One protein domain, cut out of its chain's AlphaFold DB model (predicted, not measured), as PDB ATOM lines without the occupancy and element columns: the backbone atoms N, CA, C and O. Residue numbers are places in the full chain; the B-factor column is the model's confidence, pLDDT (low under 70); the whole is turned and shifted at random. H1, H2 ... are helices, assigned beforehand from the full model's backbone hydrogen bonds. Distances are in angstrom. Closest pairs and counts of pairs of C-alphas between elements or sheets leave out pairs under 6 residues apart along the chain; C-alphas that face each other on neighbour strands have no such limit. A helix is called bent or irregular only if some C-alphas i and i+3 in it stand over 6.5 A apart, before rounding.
ATOM      1  N   PRO A  10      41.939  -7.152 -20.091       85.12
ATOM      2  CA  PRO A  10      41.387  -8.267 -19.315       85.12
ATOM      3  C   PRO A  10      40.729  -9.333 -20.201       85.12
ATOM      4  O   PRO A  10      40.820 -10.517 -19.900       85.12
ATOM      5  N   ARG A  11      40.120  -8.929 -21.324       86.75
ATOM      6  CA  ARG A  11      39.552  -9.864 -22.307       86.75
ATOM      7  C   ARG A  11      40.631 -10.697 -22.990       86.75
ATOM      8  O   ARG A  11      40.433 -11.884 -23.198       86.75
ATOM      9  N   LEU A  12      41.766 -10.080 -23.310       90.50
ATOM     10  CA  LEU A  12      42.894 -10.758 -23.936       90.50
ATOM     11  C   LEU A  12      43.566 -11.742 -22.972       90.50
ATOM     12  O   LEU A  12      43.895 -12.849 -23.373       90.50
ATOM     13  N   VAL A  13      43.697 -11.369 -21.695       91.75
ATOM     14  CA  VAL A  13      44.186 -12.273 -20.642       91.75
ATOM     15  C   VAL A  13      43.233 -13.454 -20.456       91.75
ATOM     16  O   VAL A  13      43.687 -14.591 -20.425       91.75
ATOM     17  N   ALA A  14      41.922 -13.205 -20.398       91.38
ATOM     18  CA  ALA A  14      40.925 -14.268 -20.295       91.38
ATOM     19  C   ALA A  14      40.967 -15.221 -21.499       91.38
ATOM     20  O   ALA A  14      41.026 -16.432 -21.315       91.38
ATOM     21  N   ALA A  15      40.992 -14.682 -22.721       92.06
ATOM     22  CA  ALA A  15      41.096 -15.483 -23.938       92.06
ATOM     23  C   ALA A  15      42.408 -16.282 -23.987       92.06
ATOM     24  O   ALA A  15      42.395 -17.451 -24.357       92.06
ATOM     25  N   GLY A  16      43.521 -15.672 -23.569       93.56
ATOM     26  CA  GLY A  16      44.819 -16.335 -23.473       93.56
ATOM     27  C   GLY A  16      44.820 -17.474 -22.457       93.56
ATOM     28  O   GLY A  16      45.298 -18.555 -22.773       93.56
ATOM     29  N   TYR A  17      44.239 -17.270 -21.276       93.38
ATOM     30  CA  TYR A  17      44.096 -18.313 -20.258       93.38
ATOM     31  C   TYR A  17      43.219 -19.472 -20.745       93.38
ATOM     32  O   TYR A  17      43.652 -20.617 -20.678       93.38
ATOM     33  N   ILE A  18      42.038 -19.185 -21.306       94.12
ATOM     34  CA  ILE A  18      41.146 -20.221 -21.853       94.12
ATOM     35  C   ILE A  18      41.868 -20.996 -22.958       94.12
ATOM     36  O   ILE A  18      41.906 -22.221 -22.927       94.12
ATOM     37  N   GLY A  19      42.485 -20.288 -23.907       92.06
ATOM     38  CA  GLY A  19      43.242 -20.905 -24.991       92.06
ATOM     39  C   GLY A  19      44.396 -21.769 -24.487       92.06
ATOM     40  O   GLY A  19      44.583 -22.873 -24.988       92.06
ATOM     41  N   LEU A  20      45.131 -21.308 -23.471       94.19
ATOM     42  CA  LEU A  20      46.240 -22.048 -22.876       94.19
ATOM     43  C   LEU A  20      45.765 -23.333 -22.191       94.19
ATOM     44  O   LEU A  20      46.381 -24.372 -22.398       94.19
ATOM     45  N   VAL A  21      44.673 -23.283 -21.421       91.88
ATOM     46  CA  VAL A  21      44.112 -24.473 -20.758       91.88
ATOM     47  C   VAL A  21      43.612 -25.481 -21.789       91.88
ATOM     48  O   VAL A  21      43.964 -26.655 -21.709       91.88
ATOM     49  N   THR A  22      42.864 -25.030 -22.800       92.25
ATOM     50  CA  THR A  22      42.380 -25.899 -23.882       92.25
ATOM     51  C   THR A  22      43.536 -26.526 -24.659       92.25
ATOM     52  O   THR A  22      43.512 -27.721 -24.947       92.25
ATOM     53  N   LEU A  23      44.567 -25.742 -24.991       92.69
ATOM     54  CA  LEU A  23      45.731 -26.229 -25.729       92.69
ATOM     55  C   LEU A  23      46.553 -27.214 -24.894       92.69
ATOM     56  O   LEU A  23      46.963 -28.247 -25.412       92.69
ATOM     57  N   ALA A  24      46.768 -26.925 -23.611       90.44
ATOM     58  CA  ALA A  24      47.458 -27.830 -22.701       90.44
ATOM     59  C   ALA A  24      46.707 -29.161 -22.570       90.44
ATOM     60  O   ALA A  24      47.330 -30.217 -22.649       90.44
ATOM     61  N   ALA A  25      45.378 -29.116 -22.458       87.62
ATOM     62  CA  ALA A  25      44.549 -30.314 -22.415       87.62
ATOM     63  C   ALA A  25      44.595 -31.103 -23.728       87.62
ATOM     64  O   ALA A  25      44.684 -32.326 -23.709       87.62
ATOM     65  N   LEU A  26      44.618 -30.416 -24.874       89.44
ATOM     66  CA  LEU A  26      44.787 -31.056 -26.177       89.44
ATOM     67  C   LEU A  26      46.147 -31.748 -26.301       89.44
ATOM     68  O   LEU A  26      46.214 -32.892 -26.736       89.44
ATOM     69  N   VAL A  27      47.231 -31.081 -25.900       89.38
ATOM     70  CA  VAL A  27      48.579 -31.666 -25.910       89.38
ATOM     71  C   VAL A  27      48.661 -32.859 -24.961       89.38
ATOM     72  O   VAL A  27      49.240 -33.879 -25.319       89.38
ATOM     73  N   HIS A  28      48.056 -32.755 -23.777       87.12
ATOM     74  CA  HIS A  28      47.988 -33.846 -22.808       87.12
ATOM     75  C   HIS A  28      47.233 -35.063 -23.367       87.12
ATOM     76  O   HIS A  28      47.690 -36.194 -23.213       87.12
ATOM     77  N   GLU A  29      46.128 -34.831 -24.075       85.94
ATOM     78  CA  GLU A  29      45.360 -35.875 -24.753       85.94
ATOM     79  C   GLU A  29      46.173 -36.542 -25.880       85.94
ATOM     80  O   GLU A  29      46.245 -37.766 -25.948       85.94
ATOM     81  N   ILE A  30      46.856 -35.752 -26.722       87.06
ATOM     82  CA  ILE A  30      47.734 -36.254 -27.799       87.06
ATOM     83  C   ILE A  30      48.912 -37.060 -27.232       87.06
ATOM     84  O   ILE A  30      49.330 -38.048 -27.831       87.06
ATOM     85  N   ALA A  31      49.441 -36.662 -26.074       86.06
ATOM     86  CA  ALA A  31      50.539 -37.343 -25.395       86.06
ATOM     87  C   ALA A  31      50.126 -38.661 -24.710       86.06
ATOM     88  O   ALA A  31      50.965 -39.289 -24.066       86.06
ATOM     89  N   GLY A  32      48.861 -39.079 -24.823       81.94
ATOM     90  CA  GLY A  32      48.367 -40.310 -24.207       81.94
ATOM     91  C   GLY A  32      48.081 -40.179 -22.711       81.94
ATOM     92  O   GLY A  32      48.171 -41.171 -21.997       81.94
ATOM     93  N   ARG A  33      47.735 -38.972 -22.242       81.75
ATOM     94  CA  ARG A  33      47.320 -38.672 -20.859       81.75
ATOM     95  C   ARG A  33      48.363 -39.055 -19.788       81.75
ATOM     96  O   ARG A  33      48.080 -39.861 -18.905       81.75
ATOM     97  N   PRO A  34      49.583 -38.485 -19.830       80.00
ATOM     98  CA  PRO A  34      50.607 -38.773 -18.828       80.00
ATOM     99  C   PRO A  34      50.179 -38.290 -17.432       80.00
ATOM    100  O   PRO A  34      49.920 -37.099 -17.249       80.00
ATOM    101  N   GLU A  35      50.192 -39.179 -16.432       78.62
ATOM    102  CA  GLU A  35      49.729 -38.911 -15.052       78.62
ATOM    103  C   GLU A  35      50.321 -37.626 -14.438       78.62
ATOM    104  O   GLU A  35      49.640 -36.869 -13.746       78.62
ATOM    105  N   SER A  36      51.582 -37.304 -14.748       78.88
ATOM    106  CA  SER A  36      52.274 -36.118 -14.222       78.88
ATOM    107  C   SER A  36      51.629 -34.778 -14.608       78.88
ATOM    108  O   SER A  36      51.889 -33.767 -13.958       78.88
ATOM    109  N   GLY A  37      50.829 -34.737 -15.681       76.12
ATOM    110  CA  GLY A  37      50.158 -33.520 -16.157       76.12
ATOM    111  C   GLY A  37      48.730 -33.339 -15.639       76.12
ATOM    112  O   GLY A  37      48.182 -32.238 -15.728       76.12
ATOM    113  N   GLU A  38      48.127 -34.391 -15.089       79.44
ATOM    114  CA  GLU A  38      46.694 -34.432 -14.796       79.44
ATOM    115  C   GLU A  38      46.308 -33.472 -13.663       79.44
ATOM    116  O   GLU A  38      45.378 -32.676 -13.803       79.44
ATOM    117  N   GLY A  39      47.083 -33.455 -12.574       80.50
ATOM    118  CA  GLY A  39      46.807 -32.592 -11.421       80.50
ATOM    119  C   GLY A  39      46.825 -31.097 -11.762       80.50
ATOM    120  O   GLY A  39      45.982 -30.337 -11.285       80.50
ATOM    121  N   VAL A  40      47.740 -30.668 -12.636       84.56
ATOM    122  CA  VAL A  40      47.821 -29.269 -13.093       84.56
ATOM    123  C   VAL A  40      46.621 -28.920 -13.971       84.56
ATOM    124  O   VAL A  40      46.062 -27.830 -13.850       84.56
ATOM    125  N   MET A  41      46.203 -29.848 -14.830       80.81
ATOM    126  CA  MET A  41      45.072 -29.662 -15.732       80.81
ATOM    127  C   MET A  41      43.749 -29.548 -14.965       80.81
ATOM    128  O   MET A  41      42.980 -28.617 -15.202       80.81
ATOM    129  N   ILE A  42      43.535 -30.423 -13.977       82.69
ATOM    130  CA  ILE A  42      42.376 -30.361 -13.080       82.69
ATOM    131  C   ILE A  42      42.377 -29.038 -12.316       82.69
ATOM    132  O   ILE A  42      41.363 -28.343 -12.303       82.69
ATOM    133  N   LEU A  43      43.508 -28.647 -11.722       87.12
ATOM    134  CA  LEU A  43      43.596 -27.408 -10.951       87.12
ATOM    135  C   LEU A  43      43.333 -26.166 -11.813       87.12
ATOM    136  O   LEU A  43      42.732 -25.204 -11.341       87.12
ATOM    137  N   ALA A  44      43.755 -26.187 -13.078       88.06
ATOM    138  CA  ALA A  44      43.556 -25.075 -13.995       88.06
ATOM    139  C   ALA A  44      42.084 -24.870 -14.375       88.06
ATOM    140  O   ALA A  44      41.688 -23.724 -14.581       88.06
ATOM    141  N   ALA A  45      41.277 -25.929 -14.473       88.88
ATOM    142  CA  ALA A  45      39.864 -25.843 -14.854       88.88
ATOM    143  C   ALA A  45      38.896 -25.896 -13.659       88.88
ATOM    144  O   ALA A  45      37.730 -25.518 -13.791       88.88
ATOM    145  N   TRP A  46      39.358 -26.339 -12.488       90.38
ATOM    146  CA  TRP A  46      38.594 -26.320 -11.244       90.38
ATOM    147  C   TRP A  46      38.469 -24.880 -10.704       90.38
ATOM    148  O   TRP A  46      39.410 -24.096 -10.843       90.38
ATOM    149  N   PRO A  47      37.336 -24.481 -10.094       91.94
ATOM    150  CA  PRO A  47      36.101 -25.247  -9.877       91.94
ATOM    151  C   PRO A  47      35.139 -25.276 -11.077       91.94
ATOM    152  O   PRO A  47      34.133 -25.984 -11.033       91.94
ATOM    153  N   GLY A  48      35.401 -24.516 -12.140       91.12
ATOM    154  CA  GLY A  48      34.486 -24.350 -13.268       91.12
ATOM    155  C   GLY A  48      34.120 -25.650 -13.986       91.12
ATOM    156  O   GLY A  48      32.956 -25.838 -14.338       91.12
ATOM    157  N   SER A  49      35.066 -26.579 -14.138       86.81
ATOM    158  CA  SER A  49      34.815 -27.913 -14.703       86.81
ATOM    159  C   SER A  49      33.819 -28.726 -13.868       86.81
ATOM    160  O   SER A  49      32.918 -29.349 -14.423       86.81
ATOM    161  N   ILE A  50      33.902 -28.659 -12.536       89.94
ATOM    162  CA  ILE A  50      32.947 -29.324 -11.635       89.94
ATOM    163  C   ILE A  50      31.558 -28.705 -11.755       89.94
ATOM    164  O   ILE A  50      30.564 -29.427 -11.784       89.94
ATOM    165  N   MET A  51      31.464 -27.377 -11.868       90.38
ATOM    166  CA  MET A  51      30.165 -26.741 -12.087       90.38
ATOM    167  C   MET A  51      29.561 -27.156 -13.431       90.38
ATOM    168  O   MET A  51      28.376 -27.467 -13.501       90.38
ATOM    169  N   LEU A  52      30.368 -27.221 -14.489       89.31
ATOM    170  CA  LEU A  52      29.907 -27.690 -15.792       89.31
ATOM    171  C   LEU A  52      29.406 -29.142 -15.723       89.31
ATOM    172  O   LEU A  52      28.339 -29.456 -16.250       89.31
ATOM    173  N   LEU A  53      30.135 -30.009 -15.017       87.25
ATOM    174  CA  LEU A  53      29.739 -31.397 -14.803       87.25
ATOM    175  C   LEU A  53      28.388 -31.495 -14.083       87.25
ATOM    176  O   LEU A  53      27.475 -32.143 -14.582       87.25
ATOM    177  N   LEU A  54      28.250 -30.834 -12.932       90.81
ATOM    178  CA  LEU A  54      27.083 -30.989 -12.060       90.81
ATOM    179  C   LEU A  54      25.838 -30.258 -12.563       90.81
ATOM    180  O   LEU A  54      24.728 -30.741 -12.359       90.81
ATOM    181  N   PHE A  55      26.000 -29.092 -13.189       90.19
ATOM    182  CA  PHE A  55      24.870 -28.241 -13.571       90.19
ATOM    183  C   PHE A  55      24.487 -28.351 -15.045       90.19
ATOM    184  O   PHE A  55      23.391 -27.927 -15.403       90.19
ATOM    185  N   VAL A  56      25.356 -28.900 -15.898       87.38
ATOM    186  CA  VAL A  56      25.074 -29.037 -17.334       87.38
ATOM    187  C   VAL A  56      25.069 -30.496 -17.750       87.38
ATOM    188  O   VAL A  56      24.048 -30.974 -18.234       87.38
ATOM    189  N   LEU A  57      26.173 -31.217 -17.545       86.31
ATOM    190  CA  LEU A  57      26.302 -32.573 -18.081       86.31
ATOM    191  C   LEU A  57      25.448 -33.591 -17.323       86.31
ATOM    192  O   LEU A  57      24.765 -34.387 -17.953       86.31
ATOM    193  N   TYR A  58      25.432 -33.538 -15.991       86.06
ATOM    194  CA  TYR A  58      24.674 -34.485 -15.174       86.06
ATOM    195  C   TYR A  58      23.149 -34.398 -15.398       86.06
ATOM    196  O   TYR A  58      22.522 -35.431 -15.634       86.06
ATOM    197  N   PRO A  59      22.519 -33.204 -15.414       87.50
ATOM    198  CA  PRO A  59      21.106 -33.093 -15.764       87.50
ATOM    199  C   PRO A  59      20.830 -33.490 -17.213       87.50
ATOM    200  O   PRO A  59      19.786 -34.072 -17.491       87.50
ATOM    201  N   LEU A  60      21.747 -33.179 -18.136       85.88
ATOM    202  CA  LEU A  60      21.592 -33.546 -19.539       85.88
ATOM    203  C   LEU A  60      21.570 -35.068 -19.708       85.88
ATOM    204  O   LEU A  60      20.663 -35.574 -20.355       85.88
ATOM    205  N   ASP A  61      22.492 -35.780 -19.061       86.00
ATOM    206  CA  ASP A  61      22.564 -37.243 -19.081       86.00
ATOM    207  C   ASP A  61      21.285 -37.896 -18.528       86.00
ATOM    208  O   ASP A  61      20.698 -38.772 -19.171       86.00
ATOM    209  N   LEU A  62      20.785 -37.382 -17.396       86.44
ATOM    210  CA  LEU A  62      19.505 -37.789 -16.803       86.44
ATOM    211  C   LEU A  62      18.319 -37.587 -17.757       86.44
ATOM    212  O   LEU A  62      17.418 -38.423 -17.802       86.44
ATOM    213  N   LEU A  63      18.304 -36.483 -18.508       87.31
ATOM    214  CA  LEU A  63      17.234 -36.164 -19.456       87.31
ATOM    215  C   LEU A  63      17.325 -36.983 -20.746       87.31
ATOM    216  O   LEU A  63      16.295 -37.295 -21.342       87.31
ATOM    217  N   THR A  64      18.534 -37.328 -21.187       85.69
ATOM    218  CA  THR A  64      18.757 -38.107 -22.412       85.69
ATOM    219  C   THR A  64      18.735 -39.619 -22.188       85.69
ATOM    220  O   THR A  64      18.755 -40.366 -23.163       85.69
ATOM    221  N   GLY A  65      18.661 -40.073 -20.930       74.25
ATOM    222  CA  GLY A  65      18.598 -41.493 -20.577       74.25
ATOM    223  C   GLY A  65      19.879 -42.242 -20.936       74.25
ATOM    224  O   GLY A  65      19.793 -43.312 -21.534       74.25
ATOM    225  N   LEU A  77      38.404 -35.579 -28.323       84.12
ATOM    226  CA  LEU A  77      38.329 -34.111 -28.353       84.12
ATOM    227  C   LEU A  77      37.412 -33.531 -27.267       84.12
ATOM    228  O   LEU A  77      37.469 -32.330 -26.997       84.12
ATOM    229  N   LEU A  78      36.580 -34.362 -26.633       84.06
ATOM    230  CA  LEU A  78      35.671 -33.914 -25.583       84.06
ATOM    231  C   LEU A  78      36.428 -33.468 -24.335       84.06
ATOM    232  O   LEU A  78      36.040 -32.473 -23.728       84.06
ATOM    233  N   ASN A  79      37.524 -34.143 -23.982       84.06
ATOM    234  CA  ASN A  79      38.297 -33.805 -22.790       84.06
ATOM    235  C   ASN A  79      38.927 -32.394 -22.896       84.06
ATOM    236  O   ASN A  79      38.634 -31.555 -22.041       84.06
ATOM    237  N   PRO A  80      39.666 -32.033 -23.967       86.69
ATOM    238  CA  PRO A  80      40.167 -30.668 -24.140       86.69
ATOM    239  C   PRO A  80      39.074 -29.592 -24.155       86.69
ATOM    240  O   PRO A  80      39.248 -28.524 -23.563       86.69
ATOM    241  N   LEU A  81      37.933 -29.872 -24.795       88.00
ATOM    242  CA  LEU A  81      36.789 -28.957 -24.814       88.00
ATOM    243  C   LEU A  81      36.190 -28.763 -23.419       88.00
ATOM    244  O   LEU A  81      35.876 -27.635 -23.042       88.00
ATOM    245  N   PHE A  82      36.070 -29.838 -22.641       88.56
ATOM    246  CA  PHE A  82      35.556 -29.799 -21.278       88.56
ATOM    247  C   PHE A  82      36.465 -28.981 -20.350       88.56
ATOM    248  O   PHE A  82      35.977 -28.110 -19.626       88.56
ATOM    249  N   GLN A  83      37.785 -29.175 -20.429       89.69
ATOM    250  CA  GLN A  83      38.752 -28.387 -19.652       89.69
ATOM    251  C   GLN A  83      38.714 -26.899 -20.042       89.69
ATOM    252  O   GLN A  83      38.674 -26.022 -19.175       89.69
ATOM    253  N   GLY A  84      38.648 -26.600 -21.343       89.75
ATOM    254  CA  GLY A  84      38.503 -25.235 -21.851       89.75
ATOM    255  C   GLY A  84      37.208 -24.553 -21.403       89.75
ATOM    256  O   GLY A  84      37.214 -23.388 -20.998       89.75
ATOM    257  N   ALA A  85      36.092 -25.284 -21.421       91.44
ATOM    258  CA  ALA A  85      34.809 -24.802 -20.923       91.44
ATOM    259  C   ALA A  85      34.840 -24.562 -19.404       91.44
ATOM    260  O   ALA A  85      34.336 -23.539 -18.939       91.44
ATOM    261  N   GLY A  86      35.504 -25.429 -18.632       91.69
ATOM    262  CA  GLY A  86      35.757 -25.204 -17.207       91.69
ATOM    263  C   GLY A  86      36.548 -23.916 -16.943       91.69
ATOM    264  O   GLY A  86      36.142 -23.091 -16.121       91.69
ATOM    265  N   ALA A  87      37.614 -23.668 -17.710       93.31
ATOM    266  CA  ALA A  87      38.380 -22.422 -17.635       93.31
ATOM    267  C   ALA A  87      37.535 -21.182 -17.988       93.31
ATOM    268  O   ALA A  87      37.642 -20.140 -17.337       93.31
ATOM    269  N   LEU A  88      36.644 -21.278 -18.981       94.06
ATOM    270  CA  LEU A  88      35.695 -20.205 -19.292       94.06
ATOM    271  C   LEU A  88      34.766 -19.914 -18.103       94.06
ATOM    272  O   LEU A  88      34.558 -18.748 -17.760       94.06
ATOM    273  N   VAL A  89      34.244 -20.950 -17.443       95.06
ATOM    274  CA  VAL A  89      33.411 -20.792 -16.242       95.06
ATOM    275  C   VAL A  89      34.199 -20.107 -15.118       95.06
ATOM    276  O   VAL A  89      33.677 -19.176 -14.505       95.06
ATOM    277  N   ASN A  90      35.473 -20.455 -14.907       95.31
ATOM    278  CA  ASN A  90      36.339 -19.759 -13.945       95.31
ATOM    279  C   ASN A  90      36.432 -18.250 -14.233       95.31
ATOM    280  O   ASN A  90      36.281 -17.428 -13.324       95.31
ATOM    281  N   VAL A  91      36.615 -17.863 -15.501       95.00
ATOM    282  CA  VAL A  91      36.630 -16.447 -15.908       95.00
ATOM    283  C   VAL A  91      35.302 -15.762 -15.581       95.00
ATOM    284  O   VAL A  91      35.303 -14.642 -15.066       95.00
ATOM    285  N   LEU A  92      34.171 -16.419 -15.852       94.25
ATOM    286  CA  LEU A  92      32.838 -15.881 -15.564       94.25
ATOM    287  C   LEU A  92      32.594 -15.713 -14.059       94.25
ATOM    288  O   LEU A  92      32.029 -14.697 -13.655       94.25
ATOM    289  N   ILE A  93      33.061 -16.649 -13.229       93.12
ATOM    290  CA  ILE A  93      32.995 -16.549 -11.764       93.12
ATOM    291  C   ILE A  93      33.773 -15.320 -11.289       93.12
ATOM    292  O   ILE A  93      33.214 -14.451 -10.617       93.12
ATOM    293  N   VAL A  94      35.044 -15.202 -11.685       94.19
ATOM    294  CA  VAL A  94      35.897 -14.066 -11.301       94.19
ATOM    295  C   VAL A  94      35.281 -12.753 -11.770       94.19
ATOM    296  O   VAL A  94      35.211 -11.783 -11.012       94.19
ATOM    297  N   TRP A  95      34.784 -12.711 -13.006       93.62
ATOM    298  CA  TRP A  95      34.145 -11.517 -13.540       93.62
ATOM    299  C   TRP A  95      32.874 -11.147 -12.768       93.62
ATOM    300  O   TRP A  95      32.679  -9.969 -12.461       93.62
ATOM    301  N   SER A  96      32.057 -12.133 -12.392       91.75
ATOM    302  CA  SER A  96      30.837 -11.938 -11.602       91.75
ATOM    303  C   SER A  96      31.146 -11.374 -10.217       91.75
ATOM    304  O   SER A  96      30.555 -10.367  -9.830       91.75
ATOM    305  N   ILE A  97      32.133 -11.938  -9.513       94.44
ATOM    306  CA  ILE A  97      32.582 -11.454  -8.198       94.44
ATOM    307  C   ILE A  97      33.063 -10.003  -8.296       94.44
ATOM    308  O   ILE A  97      32.656  -9.146  -7.512       94.44
ATOM    309  N   VAL A  98      33.900  -9.698  -9.290       93.12
ATOM    310  CA  VAL A  98      34.434  -8.345  -9.502       93.12
ATOM    311  C   VAL A  98      33.318  -7.358  -9.846       93.12
ATOM    312  O   VAL A  98      33.323  -6.227  -9.358       93.12
ATOM    313  N   SER A  99      32.369  -7.760 -10.691       92.38
ATOM    314  CA  SER A  99      31.218  -6.935 -11.067       92.38
ATOM    315  C   SER A  99      30.340  -6.631  -9.853       92.38
ATOM    316  O   SER A  99      30.032  -5.467  -9.589       92.38
ATOM    317  N   PHE A 100      30.027  -7.657  -9.058       93.62
ATOM    318  CA  PHE A 100      29.250  -7.538  -7.832       93.62
ATOM    319  C   PHE A 100      29.930  -6.621  -6.809       93.62
ATOM    320  O   PHE A 100      29.317  -5.671  -6.328       93.62
ATOM    321  N   ALA A 101      31.224  -6.825  -6.547       94.31
ATOM    322  CA  ALA A 101      31.987  -5.993  -5.619       94.31
ATOM    323  C   ALA A 101      32.020  -4.521  -6.057       94.31
ATOM    324  O   ALA A 101      31.850  -3.621  -5.237       94.31
ATOM    325  N   ARG A 102      32.201  -4.254  -7.358       92.38
ATOM    326  CA  ARG A 102      32.175  -2.887  -7.903       92.38
ATOM    327  C   ARG A 102      30.812  -2.233  -7.742       92.38
ATOM    328  O   ARG A 102      30.755  -1.057  -7.387       92.38
ATOM    329  N   HIS A 103      29.743  -2.978  -8.006       92.06
ATOM    330  CA  HIS A 103      28.384  -2.487  -7.834       92.06
ATOM    331  C   HIS A 103      28.102  -2.161  -6.361       92.06
ATOM    332  O   HIS A 103      27.705  -1.042  -6.047       92.06
ATOM    333  N   PHE A 104      28.424  -3.084  -5.455       92.62
ATOM    334  CA  PHE A 104      28.230  -2.902  -4.020       92.62
ATOM    335  C   PHE A 104      29.047  -1.730  -3.455       92.62
ATOM    336  O   PHE A 104      28.528  -0.916  -2.698       92.62
ATOM    337  N   LEU A 105      30.312  -1.582  -3.864       93.00
ATOM    338  CA  LEU A 105      31.154  -0.447  -3.465       93.00
ATOM    339  C   LEU A 105      30.606   0.893  -3.963       93.00
ATOM    340  O   LEU A 105      30.713   1.898  -3.258       93.00
ATOM    341  N   ALA A 106      30.055   0.929  -5.177       91.44
ATOM    342  CA  ALA A 106      29.429   2.131  -5.710       91.44
ATOM    343  C   ALA A 106      28.177   2.503  -4.905       91.44
ATOM    344  O   ALA A 106      27.999   3.678  -4.585       91.44
ATOM    345  N   GLU A 107      27.364   1.513  -4.537       90.62
ATOM    346  CA  GLU A 107      26.146   1.724  -3.754       90.62
ATOM    347  C   GLU A 107      26.460   2.156  -2.317       90.62
ATOM    348  O   GLU A 107      25.993   3.201  -1.871       90.62
ATOM    349  N   ALA A 108      27.372   1.461  -1.632       89.44
ATOM    350  CA  ALA A 108      27.798   1.808  -0.275       89.44
ATOM    351  C   ALA A 108      28.361   3.238  -0.175       89.44
ATOM    352  O   ALA A 108      28.148   3.938   0.817       89.44
ATOM    353  N   ARG A 109      29.066   3.710  -1.214       87.19
ATOM    354  CA  ARG A 109      29.547   5.100  -1.281       87.19
ATOM    355  C   ARG A 109      28.408   6.104  -1.440       87.19
ATOM    356  O   ARG A 109      28.488   7.173  -0.845       87.19
ATOM    357  N   ARG A 110      27.363   5.783  -2.209       82.56
ATOM    358  CA  ARG A 110      26.182   6.649  -2.370       82.56
ATOM    359  C   ARG A 110      25.375   6.736  -1.081       82.56
ATOM    360  O   ARG A 110      24.976   7.833  -0.708       82.56
ATOM    361  N   SER A 111      25.206   5.622  -0.370       77.44
ATOM    362  CA  SER A 111      24.502   5.593   0.917       77.44
ATOM    363  C   SER A 111      25.221   6.374   2.019       77.44
ATOM    364  O   SER A 111      24.563   6.845   2.929       77.44
ATOM    365  N   ARG A 112      26.551   6.540   1.941       73.06
ATOM    366  CA  ARG A 112      27.349   7.304   2.922       73.06
ATOM    367  C   ARG A 112      27.319   8.826   2.709       73.06
ATOM    368  O   ARG A 112      27.728   9.566   3.596       73.06
ATOM    369  N   ILE A 113      26.920   9.291   1.523       63.03
ATOM    370  CA  ILE A 113      26.835  10.726   1.181       63.03
ATOM    371  C   ILE A 113      25.438  11.296   1.512       63.03
ATOM    372  O   ILE A 113      25.266  12.512   1.541       63.03
ATOM    373  N   ARG A 114      24.456  10.424   1.768       52.31
ATOM    374  CA  ARG A 114      23.119  10.763   2.270       52.31
ATOM    375  C   ARG A 114      23.082  10.707   3.791       52.31
ATOM    376  O   ARG A 114      22.298  11.500   4.349       52.31
TER     377      ARG A 114
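This is residues 10 to 65 and 77 to 114 of the 114 residues of an uncharacterized protein of Streptomyces fulvissimus (UniProt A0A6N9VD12). A very long helix, H4, makes the long axis; H1 and H2 pack beside its first part in a small three-helix bundle, while H3 runs off steeply from it as a side arm. Two arms stick out from this compact body: residues 54 to 65, mostly H3, and residues 96 to 114, mostly the far part of H4. The printed part has 94 residues with four named helices, in the order H1, H2, H3, H4, and no named strand; the class is all helix. The whole is loose, with a radius of gyration of the C-alphas of 17.6 A, and elongated, spanning 62 by 35 by 20 A.

H1, residues 10 to 30, and H2, residues 35 to 45, form a helical hairpin over a tight link. They touch at a shallow tilt of 27 degrees, opposite ways, H1 with residues 21 to 28 alone; their closest C-alphas, of Ala 25 and Met 41, are 6.7 A apart. A tight link leads to H3, residues 48 to 64, and H2 and H3 meet only through their link. H4, residues 78 to 111, is the hub, touching the three other helices. It touches H1 with its residues 79 to 91 alone, at a shallow tilt of 22 degrees, opposite ways; the closest C-alphas, of Thr 22 and Gly 84, are 4.4 A apart. It touches H2 with residues 83 to 90 alone, the same way, at a shallow tilt of 33 degrees, only just short of steep; the closest C-alphas, of Ala 45 and Ala 87, are 4.7 A apart. Residues 48 to 52 of H3 touch residues 82 to 90 of H4, at a steep tilt of 63 degrees, opposite ways; the closest C-alphas, of Ser 49 and Gly 86, are 3.8 A apart. H1 and H3 are apart. In H1 and H4 every O i to N i+4 pair is within hydrogen-bond range, against 5 of 7 in H2 and 11 of 13 in H3.

H1 begins at C-alpha 10 (41.387, -8.267, -19.315) and is 29.9 A long from first to last C-alpha. H2 measures 16.4 A and is irregular, with C-alphas 36 and 39 7.1 A apart. H3 measures 22.8 A; it is neither bent nor irregular, but only just: C-alphas 55 and 58 are 6.4 A apart. H4, 48.9 A, runs from C-alpha 78 (35.671, -33.914, -25.583) to C-alpha 111 (24.502, 5.593, 0.917).

The two C-alphas farthest apart, of Gly 32 and Arg 114, are 62.8 A apart. Without the stretches that stand free, the body of 63 residues spans 34 by 23 by 19 A. Residues 66 to 76 are not printed, and C-alphas 65 and 77 are 22.5 A apart across the cut. The mean pLDDT of the printed part is 87.7, and residues 113 to 114 are under 70.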